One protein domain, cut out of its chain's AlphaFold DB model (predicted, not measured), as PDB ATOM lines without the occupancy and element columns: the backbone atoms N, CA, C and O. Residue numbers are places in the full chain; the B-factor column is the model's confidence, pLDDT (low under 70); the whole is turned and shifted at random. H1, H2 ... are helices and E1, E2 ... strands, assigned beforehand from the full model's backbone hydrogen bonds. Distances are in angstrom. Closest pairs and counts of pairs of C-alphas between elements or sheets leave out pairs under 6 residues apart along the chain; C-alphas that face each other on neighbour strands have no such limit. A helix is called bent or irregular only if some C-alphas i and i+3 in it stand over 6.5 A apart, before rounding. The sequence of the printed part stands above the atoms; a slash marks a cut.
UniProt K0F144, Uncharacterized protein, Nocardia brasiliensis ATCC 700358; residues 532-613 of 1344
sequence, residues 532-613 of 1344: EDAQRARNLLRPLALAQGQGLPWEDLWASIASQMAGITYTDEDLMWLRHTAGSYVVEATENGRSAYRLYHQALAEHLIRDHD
ATOM      1  N   GLU A 532     -38.499 -17.838  -2.952       84.98
ATOM      2  CA  GLU A 532     -37.197 -17.327  -3.415       84.98
ATOM      3  C   GLU A 532     -37.092 -17.288  -4.951       84.98
ATOM      4  O   GLU A 532     -36.539 -16.341  -5.517       84.98
ATOM      5  N   ASP A 533     -37.737 -18.228  -5.650       88.96
ATOM      6  CA  ASP A 533     -37.763 -18.290  -7.116       88.96
ATOM      7  C   ASP A 533     -38.656 -17.208  -7.760       88.96
ATOM      8  O   ASP A 533     -38.665 -17.023  -8.981       88.96
ATOM      9  N   ALA A 534     -39.403 -16.430  -6.969       88.95
ATOM     10  CA  ALA A 534     -40.278 -15.382  -7.497       88.95
ATOM     11  C   ALA A 534     -39.507 -14.274  -8.234       88.95
ATOM     12  O   ALA A 534     -40.048 -13.630  -9.138       88.95
ATOM     13  N   GLN A 535     -38.248 -14.020  -7.858       90.65
ATOM     14  CA  GLN A 535     -37.391 -13.085  -8.591       90.65
ATOM     15  C   GLN A 535     -36.926 -13.682  -9.927       90.65
ATOM     16  O   GLN A 535     -36.961 -12.978 -10.935       90.65
ATOM     17  N   ARG A 536     -36.582 -14.977  -9.961       92.90
ATOM     18  CA  ARG A 536     -36.236 -15.715 -11.189       92.90
ATOM     19  C   ARG A 536     -37.382 -15.668 -12.199       92.90
ATOM     20  O   ARG A 536     -37.166 -15.264 -13.337       92.90
ATOM     21  N   ALA A 537     -38.615 -15.944 -11.768       90.52
ATOM     22  CA  ALA A 537     -39.787 -15.845 -12.641       90.52
ATOM     23  C   ALA A 537     -39.993 -14.425 -13.204       90.52
ATOM     24  O   ALA A 537     -40.237 -14.257 -14.397       90.52
ATOM     25  N   ARG A 538     -39.851 -13.384 -12.370       91.15
ATOM     26  CA  ARG A 538     -39.970 -11.985 -12.818       91.15
ATOM     27  C   ARG A 538     -38.869 -11.580 -13.798       91.15
ATOM     28  O   ARG A 538     -39.161 -10.845 -14.737       91.15
ATOM     29  N   ASN A 539     -37.639 -12.055 -13.599       92.50
ATOM     30  CA  ASN A 539     -36.526 -11.800 -14.514       92.50
ATOM     31  C   ASN A 539     -36.780 -12.431 -15.889       92.50
ATOM     32  O   ASN A 539     -36.593 -11.759 -16.898       92.50
ATOM     33  N   LEU A 540     -37.286 -13.668 -15.936       92.78
ATOM     34  CA  LEU A 540     -37.609 -14.347 -17.194       92.78
ATOM     35  C   LEU A 540     -38.841 -13.750 -17.900       92.78
ATOM     36  O   LEU A 540     -38.889 -13.733 -19.123       92.78
ATOM     37  N   LEU A 541     -39.832 -13.220 -17.173       91.81
ATOM     38  CA  LEU A 541     -41.012 -12.578 -17.780       91.81
ATOM     39  C   LEU A 541     -40.732 -11.171 -18.331       91.81
ATOM     40  O   LEU A 541     -41.465 -10.694 -19.193       91.81
ATOM     41  N   ARG A 542     -39.697 -10.482 -17.836       92.52
ATOM     42  CA  ARG A 542     -39.435  -9.074 -18.166       92.52
ATOM     43  C   ARG A 542     -39.100  -8.811 -19.641       92.52
ATOM     44  O   ARG A 542     -39.659  -7.851 -20.164       92.52
ATOM     45  N   PRO A 543     -38.279  -9.618 -20.344       93.44
ATOM     46  CA  PRO A 543     -38.054  -9.436 -21.779       93.44
ATOM     47  C   PRO A 543     -39.355  -9.406 -22.588       93.44
ATOM     48  O   PRO A 543     -39.500  -8.595 -23.495       93.44
ATOM     49  N   LEU A 544     -40.353 -10.209 -22.204       89.69
ATOM     50  CA  LEU A 544     -41.653 -10.250 -22.884       89.69
ATOM     51  C   LEU A 544     -42.446  -8.940 -22.769       89.69
ATOM     52  O   LEU A 544     -43.360  -8.717 -23.555       89.69
ATOM     53  N   ALA A 545     -42.129  -8.087 -21.791       88.31
ATOM     54  CA  ALA A 545     -42.761  -6.781 -21.633       88.31
ATOM     55  C   ALA A 545     -42.253  -5.738 -22.642       88.31
ATOM     56  O   ALA A 545     -42.946  -4.758 -22.893       88.31
ATOM     57  N   LEU A 546     -41.052  -5.945 -23.194       89.38
ATOM     58  CA  LEU A 546     -40.392  -5.050 -24.155       89.38
ATOM     59  C   LEU A 546     -40.288  -5.659 -25.559       89.38
ATOM     60  O   LEU A 546     -39.821  -4.987 -26.485       89.38
ATOM     61  N   ALA A 547     -40.693  -6.922 -25.705       87.31
ATOM     62  CA  ALA A 547     -40.731  -7.624 -26.974       87.31
ATOM     63  C   ALA A 547     -41.590  -6.861 -27.991       87.31
ATOM     64  O   ALA A 547     -42.628  -6.294 -27.649       87.31
ATOM     65  N   GLN A 548     -41.129  -6.842 -29.235       84.82
ATOM     66  CA  GLN A 548     -41.835  -6.236 -30.358       84.82
ATOM     67  C   GLN A 548     -42.625  -7.311 -31.120       84.82
ATOM     68  O   GLN A 548     -42.409  -8.505 -30.916       84.82
ATOM     69  N   GLY A 549     -43.551  -6.899 -31.988       71.42
ATOM     70  CA  GLY A 549     -44.312  -7.837 -32.819       71.42
ATOM     71  C   GLY A 549     -45.251  -8.745 -32.030       71.42
ATOM     72  O   GLY A 549     -45.949  -8.297 -31.117       71.42
ATOM     73  N   GLN A 550     -45.273 -10.032 -32.386       65.50
ATOM     74  CA  GLN A 550     -46.102 -11.032 -31.702       65.50
ATOM     75  C   GLN A 550     -45.466 -11.559 -30.411       65.50
ATOM     76  O   GLN A 550     -46.098 -12.334 -29.684       65.50
ATOM     77  N   GLY A 551     -44.247 -11.125 -30.091       76.32
ATOM     78  CA  GLY A 551     -43.530 -11.510 -28.888       76.32
ATOM     79  C   GLY A 551     -42.090 -11.919 -29.162       76.32
ATOM     80  O   GLY A 551     -41.547 -11.705 -30.239       76.32
ATOM     81  N   LEU A 552     -41.458 -12.521 -28.160       86.05
ATOM     82  CA  LEU A 552     -40.071 -12.951 -28.228       86.05
ATOM     83  C   LEU A 552     -39.970 -14.437 -28.614       86.05
ATOM     84  O   LEU A 552     -40.646 -15.262 -27.994       86.05
ATOM     85  N   PRO A 553     -39.121 -14.810 -29.583       83.90
ATOM     86  CA  PRO A 553     -38.844 -16.207 -29.900       83.90
ATOM     87  C   PRO A 553     -38.178 -16.941 -28.732       83.90
ATOM     88  O   PRO A 553     -37.361 -16.367 -28.007       83.90
ATOM     89  N   TRP A 554     -38.486 -18.231 -28.577       80.72
ATOM     90  CA  TRP A 554     -37.791 -19.091 -27.607       80.72
ATOM     91  C   TRP A 554     -36.330 -19.338 -28.019       80.72
ATOM     92  O   TRP A 554     -35.452 -19.351 -27.164       80.72
ATOM     93  N   GLU A 555     -36.082 -19.484 -29.324       74.22
ATOM     94  CA  GLU A 555     -34.819 -19.836 -29.995       74.22
ATOM     95  C   GLU A 555     -33.594 -19.014 -29.529       74.22
ATOM     96  O   GLU A 555     -33.283 -18.001 -30.138       74.22
ATOM     97  N   ASP A 556     -32.889 -19.413 -28.458       74.49
ATOM     98  CA  ASP A 556     -31.674 -18.771 -27.886       74.49
ATOM     99  C   ASP A 556     -31.749 -17.263 -27.571       74.49
ATOM    100  O   ASP A 556     -30.819 -16.706 -26.979       74.49
ATOM    101  N   LEU A 557     -32.843 -16.585 -27.906       88.19
ATOM    102  CA  LEU A 557     -33.038 -15.158 -27.702       88.19
ATOM    103  C   LEU A 557     -33.597 -14.896 -26.307       88.19
ATOM    104  O   LEU A 557     -33.027 -14.101 -25.563       88.19
ATOM    105  N   TRP A 558     -34.671 -15.584 -25.914       91.35
ATOM    106  CA  TRP A 558     -35.374 -15.277 -24.668       91.35
ATOM    107  C   TRP A 558     -34.509 -15.482 -23.420       91.35
ATOM    108  O   TRP A 558     -34.332 -14.539 -22.642       91.35
ATOM    109  N   ALA A 559     -33.910 -16.662 -23.248       90.34
ATOM    110  CA  ALA A 559     -33.044 -16.932 -22.101       90.34
ATOM    111  C   ALA A 559     -31.822 -15.997 -22.081       90.34
ATOM    112  O   ALA A 559     -31.461 -15.469 -21.028       90.34
ATOM    113  N   SER A 560     -31.231 -15.710 -23.245       91.84
ATOM    114  CA  SER A 560     -30.067 -14.821 -23.363       91.84
ATOM    115  C   SER A 560     -30.397 -13.366 -23.019       91.84
ATOM    116  O   SER A 560     -29.649 -12.729 -22.283       91.84
ATOM    117  N   ILE A 561     -31.529 -12.840 -23.494       94.38
ATOM    118  CA  ILE A 561     -31.975 -11.474 -23.177       94.38
ATOM    119  C   ILE A 561     -32.331 -11.373 -21.695       94.38
ATOM    120  O   ILE A 561     -31.905 -10.430 -21.028       94.38
ATOM    121  N   ALA A 562     -33.040 -12.367 -21.148       93.32
ATOM    122  CA  ALA A 562     -33.299 -12.435 -19.711       93.32
ATOM    123  C   ALA A 562     -31.991 -12.443 -18.910       93.32
ATOM    124  O   ALA A 562     -31.889 -11.756 -17.892       93.32
ATOM    125  N   SER A 563     -30.983 -13.174 -19.395       94.77
ATOM    126  CA  SER A 563     -29.678 -13.262 -18.744       94.77
ATOM    127  C   SER A 563     -28.960 -11.920 -18.720       94.77
ATOM    128  O   SER A 563     -28.512 -11.469 -17.665       94.77
ATOM    129  N   GLN A 564     -28.909 -11.249 -19.871       93.57
ATOM    130  CA  GLN A 564     -28.250  -9.956 -20.022       93.57
ATOM    131  C   GLN A 564     -28.942  -8.861 -19.198       93.57
ATOM    132  O   GLN A 564     -28.273  -8.046 -18.570       93.57
ATOM    133  N   MET A 565     -30.279  -8.861 -19.152       92.52
ATOM    134  CA  MET A 565     -31.055  -7.894 -18.366       92.52
ATOM    135  C   MET A 565     -30.936  -8.115 -16.852       92.52
ATOM    136  O   MET A 565     -31.039  -7.157 -16.086       92.52
ATOM    137  N   ALA A 566     -30.774  -9.364 -16.407       91.60
ATOM    138  CA  ALA A 566     -30.675  -9.708 -14.989       91.60
ATOM    139  C   ALA A 566     -29.232  -9.740 -14.457       91.60
ATOM    140  O   ALA A 566     -29.044  -9.697 -13.242       91.60
ATOM    141  N   GLY A 567     -28.229  -9.852 -15.335       90.01
ATOM    142  CA  GLY A 567     -26.831 -10.088 -14.958       90.01
ATOM    143  C   GLY A 567     -26.570 -11.495 -14.400       90.01
ATOM    144  O   GLY A 567     -25.589 -11.700 -13.691       90.01
ATOM    145  N   ILE A 568     -27.459 -12.456 -14.676       91.18
ATOM    146  CA  ILE A 568     -27.406 -13.847 -14.198       91.18
ATOM    147  C   ILE A 568     -27.674 -14.757 -15.393       91.18
ATOM    148  O   ILE A 568     -28.604 -14.495 -16.140       91.18
ATOM    149  N   THR A 569     -26.913 -15.836 -15.569       91.59
ATOM    150  CA  THR A 569     -27.132 -16.772 -16.680       91.59
ATOM    151  C   THR A 569     -28.396 -17.610 -16.473       91.59
ATOM    152  O   THR A 569     -28.498 -18.347 -15.494       91.59
ATOM    153  N   TYR A 570     -29.319 -17.528 -17.427       92.00
ATOM    154  CA  TYR A 570     -30.490 -18.384 -17.584       92.00
ATOM    155  C   TYR A 570     -30.359 -19.246 -18.844       92.00
ATOM    156  O   TYR A 570     -29.690 -18.880 -19.810       92.00
ATOM    157  N   THR A 571     -31.026 -20.392 -18.830       87.79
ATOM    158  CA  THR A 571     -30.973 -21.454 -19.838       87.79
ATOM    159  C   THR A 571     -32.380 -21.841 -20.306       87.79
ATOM    160  O   THR A 571     -33.384 -21.406 -19.738       87.79
ATOM    161  N   ASP A 572     -32.481 -22.705 -21.316       79.58
ATOM    162  CA  ASP A 572     -33.775 -23.237 -21.763       79.58
ATOM    163  C   ASP A 572     -34.483 -24.068 -20.679       79.58
ATOM    164  O   ASP A 572     -35.714 -24.098 -20.633       79.58
ATOM    165  N   GLU A 573     -33.738 -24.671 -19.745       82.26
ATOM    166  CA  GLU A 573     -34.313 -25.353 -18.581       82.26
ATOM    167  C   GLU A 573     -35.058 -24.368 -17.663       82.26
ATOM    168  O   GLU A 573     -36.136 -24.681 -17.151       82.26
ATOM    169  N   ASP A 574     -34.554 -23.137 -17.519       88.78
ATOM    170  CA  ASP A 574     -35.234 -22.063 -16.789       88.78
ATOM    171  C   ASP A 574     -36.537 -21.638 -17.476       88.78
ATOM    172  O   ASP A 574     -37.540 -21.387 -16.804       88.78
ATOM    173  N   LEU A 575     -36.553 -21.586 -18.811       84.53
ATOM    174  CA  LEU A 575     -37.760 -21.278 -19.580       84.53
ATOM    175  C   LEU A 575     -38.787 -22.411 -19.500       84.53
ATOM    176  O   LEU A 575     -39.984 -22.155 -19.332       84.53
ATOM    177  N   MET A 576     -38.340 -23.671 -19.539       77.09
ATOM    178  CA  MET A 576     -39.205 -24.822 -19.284       77.09
ATOM    179  C   MET A 576     -39.782 -24.756 -17.870       77.09
ATOM    180  O   MET A 576     -40.995 -24.896 -17.701       77.09
ATOM    181  N   TRP A 577     -38.962 -24.476 -16.856       85.34
ATOM    182  CA  TRP A 577     -39.421 -24.270 -15.482       85.34
ATOM    183  C   TRP A 577     -40.450 -23.134 -15.388       85.34
ATOM    184  O   TRP A 577     -41.516 -23.323 -14.793       85.34
ATOM    185  N   LEU A 578     -40.197 -21.985 -16.028       83.10
ATOM    186  CA  LEU A 578     -41.122 -20.850 -16.060       83.10
ATOM    187  C   LEU A 578     -42.453 -21.240 -16.697       83.10
ATOM    188  O   LEU A 578     -43.510 -20.873 -16.191       83.10
ATOM    189  N   ARG A 579     -42.438 -22.003 -17.791       71.40
ATOM    190  CA  ARG A 579     -43.666 -22.441 -18.459       71.40
ATOM    191  C   ARG A 579     -44.526 -23.324 -17.552       71.40
ATOM    192  O   ARG A 579     -45.742 -23.139 -17.514       71.40
ATOM    193  N   HIS A 580     -43.915 -24.242 -16.801       69.19
ATOM    194  CA  HIS A 580     -44.639 -25.102 -15.858       69.19
ATOM    195  C   HIS A 580     -45.168 -24.324 -14.643       69.19
ATOM    196  O   HIS A 580     -46.268 -24.594 -14.166       69.19
ATOM    197  N   THR A 581     -44.408 -23.345 -14.148       70.04
ATOM    198  CA  THR A 581     -44.724 -22.629 -12.901       70.04
ATOM    199  C   THR A 581     -45.564 -21.366 -13.113       70.04
ATOM    200  O   THR A 581     -46.539 -21.136 -12.397       70.04
ATOM    201  N   ALA A 582     -45.228 -20.562 -14.116       71.72
ATOM    202  CA  ALA A 582     -45.782 -19.241 -14.407       71.72
ATOM    203  C   ALA A 582     -46.309 -19.101 -15.851       71.72
ATOM    204  O   ALA A 582     -46.645 -17.998 -16.284       71.72
ATOM    205  N   GLY A 583     -46.460 -20.205 -16.594       62.09
ATOM    206  CA  GLY A 583     -46.980 -20.190 -17.967       62.09
ATOM    207  C   GLY A 583     -48.398 -19.625 -18.110       62.09
ATOM    208  O   GLY A 583     -48.813 -19.308 -19.214       62.09
ATOM    209  N   SER A 584     -49.147 -19.434 -17.017       64.18
ATOM    210  CA  SER A 584     -50.433 -18.714 -17.021       64.18
ATOM    211  C   SER A 584     -50.319 -17.235 -17.412       64.18
ATOM    212  O   SER A 584     -51.329 -16.617 -17.745       64.18
ATOM    213  N   TYR A 585     -49.115 -16.661 -17.340       72.86
ATOM    214  CA  TYR A 585     -48.839 -15.270 -17.701       72.86
ATOM    215  C   TYR A 585     -48.324 -15.102 -19.134       72.86
ATOM    216  O   TYR A 585     -48.236 -13.967 -19.601       72.86
ATOM    217  N   VAL A 586     -48.007 -16.199 -19.828       66.01
ATOM    218  CA  VAL A 586     -47.386 -16.200 -21.158       66.01
ATOM    219  C   VAL A 586     -48.341 -16.817 -22.175       66.01
ATOM    220  O   VAL A 586     -48.989 -17.826 -21.903       66.01
ATOM    221  N   VAL A 587     -48.424 -16.208 -23.351       64.43
ATOM    222  CA  VAL A 587     -49.174 -16.700 -24.508       64.43
ATOM    223  C   VAL A 587     -48.187 -16.992 -25.628       64.43
ATOM    224  O   VAL A 587     -47.283 -16.194 -25.869       64.43
ATOM    225  N   GLU A 588     -48.369 -18.134 -26.285       61.87
ATOM    226  CA  GLU A 588     -47.671 -18.497 -27.518       61.87
ATOM    227  C   GLU A 588     -48.470 -17.958 -28.716       61.87
ATOM    228  O   GLU A 588     -49.696 -18.077 -28.755       61.87
ATOM    229  N   ALA A 589     -47.775 -17.346 -29.663       57.44
ATOM    230  CA  ALA A 589     -48.270 -16.867 -30.944       57.44
ATOM    231  C   ALA A 589     -47.314 -17.330 -32.057       57.44
ATOM    232  O   ALA A 589     -46.246 -17.875 -31.776       57.44
ATOM    233  N   THR A 590     -47.686 -17.116 -33.317       54.93
ATOM    234  CA  THR A 590     -46.844 -17.422 -34.481       54.93
ATOM    235  C   THR A 590     -46.488 -16.147 -35.241       54.93
ATOM    236  O   THR A 590     -47.376 -15.359 -35.560       54.93
ATOM    237  N   GLU A 591     -45.209 -15.959 -35.560       61.04
ATOM    238  CA  GLU A 591     -44.688 -14.859 -36.382       61.04
ATOM    239  C   GLU A 591     -43.645 -15.422 -37.355       61.04
ATOM    240  O   GLU A 591     -42.744 -16.151 -36.941       61.04
ATOM    241  N   ASN A 592     -43.799 -15.153 -38.656       63.63
ATOM    242  CA  ASN A 592     -42.989 -15.747 -39.735       63.63
ATOM    243  C   ASN A 592     -42.902 -17.288 -39.663       63.63
ATOM    244  O   ASN A 592     -41.827 -17.872 -39.800       63.63
ATOM    245  N   GLY A 593     -44.026 -17.949 -39.356       59.36
ATOM    246  CA  GLY A 593     -44.107 -19.409 -39.204       59.36
ATOM    247  C   GLY A 593     -43.424 -19.977 -37.949       59.36
ATOM    248  O   GLY A 593     -43.408 -21.192 -37.766       59.36
ATOM    249  N   ARG A 594     -42.877 -19.129 -37.065       68.98
ATOM    250  CA  ARG A 594     -42.156 -19.535 -35.846       68.98
ATOM    251  C   ARG A 594     -42.918 -19.159 -34.580       68.98
ATOM    252  O   ARG A 594     -43.706 -18.217 -34.583       68.98
ATOM    253  N   SER A 595     -42.672 -19.874 -33.480       67.30
ATOM    254  CA  SER A 595     -43.293 -19.572 -32.181       67.30
ATOM    255  C   SER A 595     -42.693 -18.306 -31.551       67.30
ATOM    256  O   SER A 595     -41.496 -18.246 -31.273       67.30
ATOM    257  N   ALA A 596     -43.547 -17.337 -31.236       72.80
ATOM    258  CA  ALA A 596     -43.238 -16.133 -30.471       72.80
ATOM    259  C   ALA A 596     -44.040 -16.121 -29.160       72.80
ATOM    260  O   ALA A 596     -45.184 -16.570 -29.110       72.80
ATOM    261  N   TYR A 597     -43.453 -15.616 -28.078       77.30
ATOM    262  CA  TYR A 597     -44.060 -15.624 -26.746       77.30
ATOM    263  C   TYR A 597     -44.264 -14.200 -26.241       77.30
ATOM    264  O   TYR A 597     -43.371 -13.363 -26.342       77.30
ATOM    265  N   ARG A 598     -45.423 -13.903 -25.653       76.20
ATOM    266  CA  ARG A 598     -45.721 -12.582 -25.068       76.20
ATOM    267  C   ARG A 598     -46.519 -12.693 -23.780       76.20
ATOM    268  O   ARG A 598     -47.061 -13.747 -23.455       76.20
ATOM    269  N   LEU A 599     -46.622 -11.594 -23.039       74.34
ATOM    270  CA  LEU A 599     -47.461 -11.549 -21.842       74.34
ATOM    271  C   LEU A 599     -48.947 -11.588 -22.215       74.34
ATOM    272  O   LEU A 599     -49.385 -10.927 -23.152       74.34
ATOM    273  N   TYR A 600     -49.745 -12.301 -21.417       61.90
ATOM    274  CA  TYR A 600     -51.201 -12.395 -21.588       61.90
ATOM    275  C   TYR A 600     -51.907 -11.025 -21.514       61.90
ATOM    276  O   TYR A 600     -53.027 -10.886 -22.005       61.90
ATOM    277  N   HIS A 601     -51.293 -10.014 -20.880       65.88
ATOM    278  CA  HIS A 601     -51.905  -8.697 -20.691       65.88
ATOM    279  C   HIS A 601     -50.880  -7.556 -20.555       65.88
ATOM    280  O   HIS A 601     -49.953  -7.644 -19.751       65.88
ATOM    281  N   GLN A 602     -51.120  -6.428 -21.234       68.21
ATOM    282  CA  GLN A 602     -50.236  -5.247 -21.213       68.21
ATOM    283  C   GLN A 602     -50.040  -4.612 -19.823       68.21
ATOM    284  O   GLN A 602     -48.944  -4.169 -19.510       68.21
ATOM    285  N   ALA A 603     -51.046  -4.636 -18.941       68.09
ATOM    286  CA  ALA A 603     -50.901  -4.119 -17.572       68.09
ATOM    287  C   ALA A 603     -49.821  -4.869 -16.760       68.09
ATOM    288  O   ALA A 603     -49.246  -4.323 -15.819       68.09
ATOM    289  N   LEU A 604     -49.538  -6.130 -17.116       79.13
ATOM    290  CA  LEU A 604     -48.429  -6.888 -16.535       79.13
ATOM    291  C   LEU A 604     -47.087  -6.426 -17.114       79.13
ATOM    292  O   LEU A 604     -46.117  -6.332 -16.366       79.13
ATOM    293  N   ALA A 605     -47.050  -6.103 -18.412       79.55
ATOM    294  CA  ALA A 605     -45.873  -5.550 -19.075       79.55
ATOM    295  C   ALA A 605     -45.461  -4.217 -18.435       79.55
ATOM    296  O   ALA A 605     -44.333  -4.094 -17.969       79.55
ATOM    297  N   GLU A 606     -46.406  -3.280 -18.296       78.76
ATOM    298  CA  GLU A 606     -46.198  -1.979 -17.644       78.76
ATOM    299  C   GLU A 606     -45.636  -2.136 -16.225       78.76
ATOM    300  O   GLU A 606     -44.681  -1.461 -15.850       78.76
ATOM    301  N   HIS A 607     -46.172  -3.072 -15.436       82.76
ATOM    302  CA  HIS A 607     -45.661  -3.329 -14.090       82.76
ATOM    303  C   HIS A 607     -44.232  -3.887 -14.081       82.76
ATOM    304  O   HIS A 607     -43.438  -3.511 -13.221       82.76
ATOM    305  N   LEU A 608     -43.897  -4.785 -15.013       85.84
ATOM    306  CA  LEU A 608     -42.563  -5.387 -15.094       85.84
ATOM    307  C   LEU A 608     -41.477  -4.368 -15.471       85.84
ATOM    308  O   LEU A 608     -40.322  -4.577 -15.094       85.84
ATOM    309  N   ILE A 609     -41.842  -3.279 -16.161       85.44
ATOM    310  CA  ILE A 609     -40.906  -2.244 -16.633       85.44
ATOM    311  C   ILE A 609     -40.946  -0.935 -15.830       85.44
ATOM    312  O   ILE A 609     -39.983  -0.185 -15.901       85.44
ATOM    313  N   ARG A 610     -41.991  -0.670 -15.029       81.54
ATOM    314  CA  ARG A 610     -42.201   0.613 -14.317       81.54
ATOM    315  C   ARG A 610     -40.992   1.115 -13.520       81.54
ATOM    316  O   ARG A 610     -40.717   2.307 -13.536       81.54
ATOM    317  N   ASP A 611     -40.299   0.213 -12.829       78.48
ATOM    318  CA  ASP A 611     -39.168   0.548 -11.951       78.48
ATOM    319  C   ASP A 611     -37.799   0.261 -12.617       78.48
ATOM    320  O   ASP A 611     -36.792   0.118 -11.924       78.48
ATOM    321  N   HIS A 612     -37.753   0.126 -13.950       80.79
ATOM    322  CA  HIS A 612     -36.547  -0.214 -14.715       80.79
ATOM    323  C   HIS A 612     -36.196   0.852 -15.751       80.79
ATOM    324  O   HIS A 612     -37.064   1.509 -16.319       80.79
ATOM    325  N   ASP A 613     -34.902   0.976 -16.037       86.12
ATOM    326  CA  ASP A 613     -34.418   1.807 -17.133       86.12
ATOM    327  C   ASP A 613     -34.729   1.140 -18.483       86.12
ATOM    328  O   ASP A 613     -34.164   0.097 -18.835       86.12
TER     329      ASP A 613
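What this domain is: This is residues 532 to 613 of the 1344 residues of an uncharacterized protein of Nocardia brasiliensis ATCC 700358 (UniProt K0F144). Five helices form a small crossed cluster, and a two-strand hairpin, E1 and E2, reaches away from it to make one end of the longest axis. H1 and the short H2 follow each other through the middle of the cluster, with H3, H4 and H5 placed round them on different sides; the long link after H2 runs past the hairpin, and its residues 552 to 553 pair with E2. The printed part has 82 residues, with the order H1 H2 H3 H4 E1 E2 H5, an antiparallel sheet E1 - E2, and a mixed class of helices and strands. It is compact, with a radius of gyration of the C-alphas of 11.7 A, and spans 35 by 27 by 22 A.

Where its parts are: H1 takes residues 532 to 541, 15.6 A long, from C-alpha 532 at (-37.197, -17.327, -3.415); it is only just irregular, C-alphas 532 and 535 being 6.7 A apart. H2 is residues 543 to 546, and H3 is residues 558 to 566, 12.1 A long. H4, residues 572 to 585, is the longest helix at 17.5 A; it is irregular, C-alphas 581 and 584 being 8.1 A apart. E1 is residues 586 to 591, 15.5 A, and E2 is residues 594 to 599, 17.0 A. H5, residues 602 to 609, measures 10.8 A and ends at C-alpha 609 at (-40.906, -2.244, -16.633).

How they stand to each other: H3 is the hub, touching three helices. It touches H1 at a steep tilt of 64 degrees, opposite ways, the closest C-alphas being those of Leu 540 and Ala 562, 5.3 A. H2 touches H3 at Pro 543 and Ala 562, whose C-alphas are the closest at 6.0 A. H4 only just touches H3, with 3 pairs of C-alphas within 8 A and with residues 572 to 575 alone; the closest are Ala 559 and Asp 572, 6.4 A. H1 and H4 touch about perpendicular, at 88 degrees, the closest C-alphas being those of Ala 537 and Leu 578, 6.2 A. H5 touches H2, the closest C-alphas being those of Ala 545 and Ala 605, 4.2 A, and is apart from H3. E1 and E2 form an antiparallel hairpin at 145 degrees, with N 589 and O 596 at 2.8 A, within hydrogen-bond range. The closest C-alphas of H2 and E2, those of Leu 544 and Arg 598, are 5.2 A apart. Every O i to N i+4 pair is within range in H3 and H5, against 5 of 6 in H1 and 8 of 10 in H4; H2 is too short for such a pair.

The domain as a whole: The C-alphas farthest apart, those of Glu 532 and Asn 592, are 36.8 A from each other. The printed part has no cut, and the link from H2 to H3, 11 residues, is long. Mean pLDDT of the printed part is 80.3; residues 550, 580, 583 to 584, 586 to 595 and 600 to 603 are under 70.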